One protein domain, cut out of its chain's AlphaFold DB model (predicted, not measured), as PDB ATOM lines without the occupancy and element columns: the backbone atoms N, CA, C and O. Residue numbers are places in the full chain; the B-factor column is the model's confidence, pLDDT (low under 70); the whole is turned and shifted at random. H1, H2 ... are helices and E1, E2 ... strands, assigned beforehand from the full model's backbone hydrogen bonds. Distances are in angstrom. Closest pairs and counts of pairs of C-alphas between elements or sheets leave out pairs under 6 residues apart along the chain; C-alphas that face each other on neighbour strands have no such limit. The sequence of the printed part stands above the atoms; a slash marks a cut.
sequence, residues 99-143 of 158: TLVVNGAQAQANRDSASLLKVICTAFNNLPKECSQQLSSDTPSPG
ATOM      1  N   THR A  99      -8.579 -35.543  19.252       96.19
ATOM      2  CA  THR A  99      -8.220 -36.923  18.899       96.19
ATOM      3  C   THR A  99      -6.700 -37.008  18.843       96.19
ATOM      4  O   THR A  99      -6.059 -36.139  18.252       96.19
ATOM      5  N   LEU A 100      -6.119 -38.038  19.458       95.88
ATOM      6  CA  LEU A 100      -4.682 -38.296  19.429       95.88
ATOM      7  C   LEU A 100      -4.398 -39.478  18.501       95.88
ATOM      8  O   LEU A 100      -4.998 -40.540  18.641       95.88
ATOM      9  N   VAL A 101      -3.462 -39.299  17.572       96.00
ATOM     10  CA  VAL A 101      -2.969 -40.362  16.689       96.00
ATOM     11  C   VAL A 101      -1.467 -40.509  16.914       96.00
ATOM     12  O   VAL A 101      -0.720 -39.547  16.753       96.00
ATOM     13  N   VAL A 102      -1.019 -41.709  17.280       94.81
ATOM     14  CA  VAL A 102       0.395 -42.047  17.504       94.81
ATOM     15  C   VAL A 102       0.745 -43.215  16.590       94.81
ATOM     16  O   VAL A 102       0.050 -44.226  16.579       94.81
ATOM     17  N   ASN A 103       1.803 -43.072  15.787       92.81
ATOM     18  CA  ASN A 103       2.258 -44.097  14.835       92.81
ATOM     19  C   ASN A 103       1.147 -44.630  13.904       92.81
ATOM     20  O   ASN A 103       1.113 -45.809  13.563       92.81
ATOM     21  N   GLY A 104       0.233 -43.749  13.484       94.44
ATOM     22  CA  GLY A 104      -0.858 -44.075  12.562       94.44
ATOM     23  C   GLY A 104      -2.066 -44.775  13.190       94.44
ATOM     24  O   GLY A 104      -2.995 -45.108  12.461       94.44
ATOM     25  N   ALA A 105      -2.085 -44.966  14.511       93.88
ATOM     26  CA  ALA A 105      -3.222 -45.512  15.246       93.88
ATOM     27  C   ALA A 105      -3.814 -44.461  16.193       93.88
ATOM     28  O   ALA A 105      -3.077 -43.674  16.794       93.88
ATOM     29  N   GLN A 106      -5.141 -44.452  16.349       95.94
ATOM     30  CA  GLN A 106      -5.769 -43.650  17.398       95.94
ATOM     31  C   GLN A 106      -5.304 -44.146  18.768       95.94
ATOM     32  O   GLN A 106      -5.311 -45.346  19.046       95.94
ATOM     33  N   ALA A 107      -4.911 -43.208  19.617       95.12
ATOM     34  CA  ALA A 107      -4.421 -43.463  20.955       95.12
ATOM     35  C   ALA A 107      -5.296 -42.731  21.973       95.12
ATOM     36  O   ALA A 107      -5.814 -41.646  21.711       95.12
ATOM     37  N   GLN A 108      -5.444 -43.322  23.154       94.38
ATOM     38  CA  GLN A 108      -6.182 -42.724  24.259       94.38
ATOM     39  C   GLN A 108      -5.217 -42.356  25.379       94.38
ATOM     40  O   GLN A 108      -4.408 -43.173  25.816       94.38
ATOM     41  N   ALA A 109      -5.326 -41.119  25.846       94.81
ATOM     42  CA  ALA A 109      -4.638 -40.616  27.020       94.81
ATOM     43  C   ALA A 109      -5.539 -39.585  27.700       94.81
ATOM     44  O   ALA A 109      -6.274 -38.855  27.028       94.81
ATOM     45  N   ASN A 110      -5.466 -39.510  29.027       94.12
ATOM     46  CA  ASN A 110      -6.002 -38.354  29.733       94.12
ATOM     47  C   ASN A 110      -5.240 -37.097  29.290       94.12
ATOM     48  O   ASN A 110      -4.115 -37.172  28.790       94.12
ATOM     49  N   ARG A 111      -5.851 -35.927  29.486       92.12
ATOM     50  CA  ARG A 111      -5.287 -34.640  29.051       92.12
ATOM     51  C   ARG A 111      -4.243 -34.084  30.025       92.12
ATOM     52  O   ARG A 111      -4.112 -32.876  30.138       92.12
ATOM     53  N   ASP A 112      -3.515 -34.953  30.714       94.88
ATOM     54  CA  ASP A 112      -2.414 -34.601  31.604       94.88
ATOM     55  C   ASP A 112      -1.069 -35.046  31.014       94.88
ATOM     56  O   ASP A 112      -0.983 -35.933  30.153       94.88
ATOM     57  N   SER A 113       0.006 -34.406  31.470       95.75
ATOM     58  CA  SER A 113       1.339 -34.637  30.915       95.75
ATOM     59  C   SER A 113       1.871 -36.049  31.190       95.75
ATOM     60  O   SER A 113       2.532 -36.627  30.324       95.75
ATOM     61  N   ALA A 114       1.544 -36.645  32.341       97.19
ATOM     62  CA  ALA A 114       1.968 -37.999  32.689       97.19
ATOM     63  C   ALA A 114       1.316 -39.059  31.785       97.19
ATOM     64  O   ALA A 114       1.990 -39.975  31.307       97.19
ATOM     65  N   SER A 115       0.024 -38.916  31.490       96.81
ATOM     66  CA  SER A 115      -0.720 -39.810  30.599       96.81
ATOM     67  C   SER A 115      -0.232 -39.722  29.154       96.81
ATOM     68  O   SER A 115      -0.085 -40.754  28.492       96.81
ATOM     69  N   LEU A 116       0.083 -38.513  28.673       96.75
ATOM     70  CA  LEU A 116       0.682 -38.318  27.351       96.75
ATOM     71  C   LEU A 116       2.083 -38.939  27.258       96.75
ATOM     72  O   LEU A 116       2.379 -39.634  26.285       96.75
ATOM     73  N   LEU A 117       2.933 -38.761  28.276       97.00
ATOM     74  CA  LEU A 117       4.239 -39.426  28.315       97.00
ATOM     75  C   LEU A 117       4.073 -40.946  28.265       97.00
ATOM     76  O   LEU A 117       4.717 -41.607  27.453       97.00
ATOM     77  N   LYS A 118       3.167 -41.499  29.078       96.00
ATOM     78  CA  LYS A 118       2.906 -42.940  29.124       96.00
ATOM     79  C   LYS A 118       2.507 -43.492  27.755       96.00
ATOM     80  O   LYS A 118       3.105 -44.474  27.318       96.00
ATOM     81  N   VAL A 119       1.544 -42.872  27.066       95.88
ATOM     82  CA  VAL A 119       1.073 -43.376  25.763       95.88
ATOM     83  C   VAL A 119       2.160 -43.285  24.688       95.88
ATOM     84  O   VAL A 119       2.332 -44.216  23.903       95.88
ATOM     85  N   ILE A 120       2.971 -42.222  24.701       95.62
ATOM     86  CA  ILE A 120       4.107 -42.079  23.783       95.62
ATOM     87  C   ILE A 120       5.154 -43.162  24.068       95.62
ATOM     88  O   ILE A 120       5.611 -43.841  23.153       95.62
ATOM     89  N   CYS A 121       5.494 -43.377  25.338       96.06
ATOM     90  CA  CYS A 121       6.490 -44.359  25.758       96.06
ATOM     91  C   CYS A 121       6.090 -45.802  25.447       96.06
ATOM     92  O   CYS A 121       6.954 -46.599  25.086       96.06
ATOM     93  N   THR A 122       4.796 -46.135  25.501       92.56
ATOM     94  CA  THR A 122       4.310 -47.469  25.102       92.56
ATOM     95  C   THR A 122       4.512 -47.779  23.620       92.56
ATOM     96  O   THR A 122       4.464 -48.944  23.236       92.56
ATOM     97  N   ALA A 123       4.765 -46.765  22.789       93.00
ATOM     98  CA  ALA A 123       4.983 -46.940  21.360       93.00
ATOM     99  C   ALA A 123       6.454 -47.233  20.988       93.00
ATOM    100  O   ALA A 123       6.740 -47.501  19.820       93.00
ATOM    101  N   PHE A 124       7.391 -47.182  21.946       94.50
ATOM    102  CA  PHE A 124       8.810 -47.466  21.716       94.50
ATOM    103  C   PHE A 124       9.164 -48.926  22.021       94.50
ATOM    104  O   PHE A 124       8.867 -49.434  23.097       94.50
ATOM    105  N   ASN A 125       9.913 -49.567  21.118       94.31
ATOM    106  CA  ASN A 125      10.519 -50.881  21.383       94.31
ATOM    107  C   ASN A 125      11.718 -50.782  22.339       94.31
ATOM    108  O   ASN A 125      11.935 -51.661  23.165       94.31
ATOM    109  N   ASN A 126      12.494 -49.700  22.217       95.88
ATOM    110  CA  ASN A 126      13.608 -49.369  23.101       95.88
ATOM    111  C   ASN A 126      13.271 -48.061  23.812       95.88
ATOM    112  O   ASN A 126      13.241 -47.005  23.178       95.88
ATOM    113  N   LEU A 127      12.982 -48.151  25.109       95.25
ATOM    114  CA  LEU A 127      12.513 -47.020  25.902       95.25
ATOM    115  C   LEU A 127      13.604 -45.941  26.017       95.25
ATOM    116  O   LEU A 127      14.692 -46.232  26.524       95.25
ATOM    117  N   PRO A 128      13.336 -44.697  25.583       96.31
ATOM    118  CA  PRO A 128      14.235 -43.582  25.841       96.31
ATOM    119  C   PRO A 128      14.238 -43.229  27.339       96.31
ATOM    120  O   PRO A 128      13.262 -43.475  28.051       96.31
ATOM    121  N   LYS A 129      15.329 -42.628  27.832       96.94
ATOM    122  CA  LYS A 129      15.491 -42.283  29.263       96.94
ATOM    123  C   LYS A 129      14.407 -41.321  29.769       96.94
ATOM    124  O   LYS A 129      14.074 -41.313  30.950       96.94
ATOM    125  N   GLU A 130      13.850 -40.517  28.871       96.06
ATOM    126  CA  GLU A 130      12.770 -39.570  29.127       96.06
ATOM    127  C   GLU A 130      11.489 -40.281  29.593       96.06
ATOM    128  O   GLU A 130      10.707 -39.697  30.337       96.06
ATOM    129  N   CYS A 131      11.302 -41.562  29.257       97.06
ATOM    130  CA  CYS A 131      10.156 -42.355  29.707       97.06
ATOM    131  C   CYS A 131      10.149 -42.671  31.205       97.06
ATOM    132  O   CYS A 131       9.135 -43.131  31.725       97.06
ATOM    133  N   SER A 132      11.256 -42.428  31.906       95.88
ATOM    134  CA  SER A 132      11.336 -42.548  33.365       95.88
ATOM    135  C   SER A 132      11.067 -41.227  34.090       95.88
ATOM    136  O   SER A 132      11.155 -41.185  35.315       95.88
ATOM    137  N   GLN A 133      10.774 -40.142  33.365       97.00
ATOM    138  CA  GLN A 133      10.449 -38.857  33.979       97.00
ATOM    139  C   GLN A 133       9.086 -38.913  34.667       97.00
ATOM    140  O   GLN A 133       8.121 -39.460  34.134       97.00
ATOM    141  N   GLN A 134       9.000 -38.293  35.840       96.38
ATOM    142  CA  GLN A 134       7.735 -38.087  36.527       96.38
ATOM    143  C   GLN A 134       7.184 -36.716  36.134       96.38
ATOM    144  O   GLN A 134       7.736 -35.686  36.518       96.38
ATOM    145  N   LEU A 135       6.108 -36.714  35.350       96.25
ATOM    146  CA  LEU A 135       5.390 -35.501  34.960       96.25
ATOM    147  C   LEU A 135       4.124 -35.318  35.807       96.25
ATOM    148  O   LEU A 135       3.709 -36.234  36.518       96.25
ATOM    149  N   SER A 136       3.515 -34.132  35.731       95.75
ATOM    150  CA  SER A 136       2.273 -33.846  36.453       95.75
ATOM    151  C   SER A 136       1.102 -34.656  35.887       95.75
ATOM    152  O   SER A 136       0.938 -34.782  34.666       95.75
ATOM    153  N   SER A 137       0.283 -35.184  36.795       95.75
ATOM    154  CA  SER A 137      -1.014 -35.805  36.514       95.75
ATOM    155  C   SER A 137      -2.181 -34.811  36.580       95.75
ATOM    156  O   SER A 137      -3.336 -35.221  36.472       95.75
ATOM    157  N   ASP A 138      -1.903 -33.523  36.784       94.69
ATOM    158  CA  ASP A 138      -2.935 -32.495  36.841       94.69
ATOM    159  C   ASP A 138      -3.523 -32.279  35.447       94.69
ATOM    160  O   ASP A 138      -2.808 -32.154  34.448       94.69
ATOM    161  N   THR A 139      -4.852 -32.232  35.379       93.06
ATOM    162  CA  THR A 139      -5.559 -31.954  34.129       93.06
ATOM    163  C   THR A 139      -5.708 -30.441  33.966       93.06
ATOM    164  O   THR A 139      -6.284 -29.802  34.852       93.06
ATOM    165  N   PRO A 140      -5.234 -29.842  32.859       91.62
ATOM    166  CA  PRO A 140      -5.466 -28.435  32.565       91.62
ATOM    167  C   PRO A 140      -6.960 -28.123  32.480       91.62
ATOM    168  O   PRO A 140      -7.746 -28.916  31.952       91.62
ATOM    169  N   SER A 141      -7.344 -26.946  32.963       90.75
ATOM    170  CA  SER A 141      -8.713 -26.455  32.859       90.75
ATOM    171  C   SER A 141      -9.140 -26.313  31.395       90.75
ATOM    172  O   SER A 141      -8.324 -25.958  30.541       90.75
ATOM    173  N   PRO A 142     -10.425 -26.544  31.072       87.88
ATOM    174  CA  PRO A 142     -10.942 -26.256  29.741       87.88
ATOM    175  C   PRO A 142     -10.780 -24.774  29.372       87.88
ATOM    176  O   PRO A 142     -10.968 -23.894  30.210       87.88
ATOM    177  N   GLY A 143     -10.521 -24.498  28.092       87.12
ATOM    178  CA  GLY A 143     -10.393 -23.136  27.570       87.12
ATOM    179  C   GLY A 143      -8.954 -22.615  27.566       87.12
ATOM    180  O   GLY A 143      -8.003 -23.387  27.485       87.12
TER     181      GLY A 143
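What this domain is: This is residues 99 to 143 of the 158 residues of an uncharacterized protein of Candidatus Nealsonbacteria bacterium CG18_big_fil_WC_8_21_14_2_50_37_10 (UniProt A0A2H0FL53). One short helix, H1, lies in the middle of a flat, loosely wound chain, with a small two-strand hairpin of E1 and E2 on one side of it. On the other side are the short helix H2 and a tail without named elements, residues 133 to 143, whose first part runs back past H1 and whose last part leads to one end of the longest span. The printed part has 45 residues, with two named strands and two named helices in the order E1, E2, H1, H2; E1 and E2 make an antiparallel sheet of two strands. The class is mixed, helices and strands, though under half of the residues are in named elements. The whole is only just loose, close to compact, with a radius of gyration of the C-alphas of 11.3 A and spans of 35 by 25 by 11 A.

Where its parts are: Strand E1 is residues 100 to 102, 6.6 A from first to last C-alpha, and begins with C-alpha 100 at (-4.682, -38.296, 19.429). Strand E2 is residues 105 to 107, 6.2 A long. Helix H1 is residues 113 to 121, 12.2 A long, with C-alpha 113 at (1.339, -34.637, 30.915). Helix H2 is residues 129 to 132, 5.8 A long, and ends with C-alpha 132 at (11.336, -42.548, 33.365).

How they stand to each other: E1 and E2 form a hairpin, antiparallel, with 127 degrees between their N-to-C directions. The C-alphas of Val 101 and Gln 106 face each other at 4.4 A. N 107 and O 100 are within hydrogen-bond range at 2.8 A, and N 102 and O 105 at 2.9 A. E1 and H1 have 1 pair of C-alphas within 8 A, those of Val 102 and Ile 120, 7.3 A apart. E2 and H1 also have 1 such pair, Ala 107 and Val 119, with their C-alphas 7.3 A apart. H1 and H2 only just touch, with 3 pairs of C-alphas within 8 A; the closest are those of Cys 121 and Cys 131, 5.7 A apart. E1 and H2 are apart, and so are E2 and H2. In H1 every O i to N i+4 pair is within hydrogen-bond range; H2 is too short for such a pair, and its 1 pair of O i and N i+3 is within range.

The domain as a whole: The two C-alphas farthest apart are those of Asn 126 and Gly 143, at 35.8 A. The links E1 to E2 and E2 to H1 are tight, the link H1 to H2 is short, and no link is long. The printed part has no cut. The mean pLDDT of the printed part is 94.8, and no printed residue of this model is under 70.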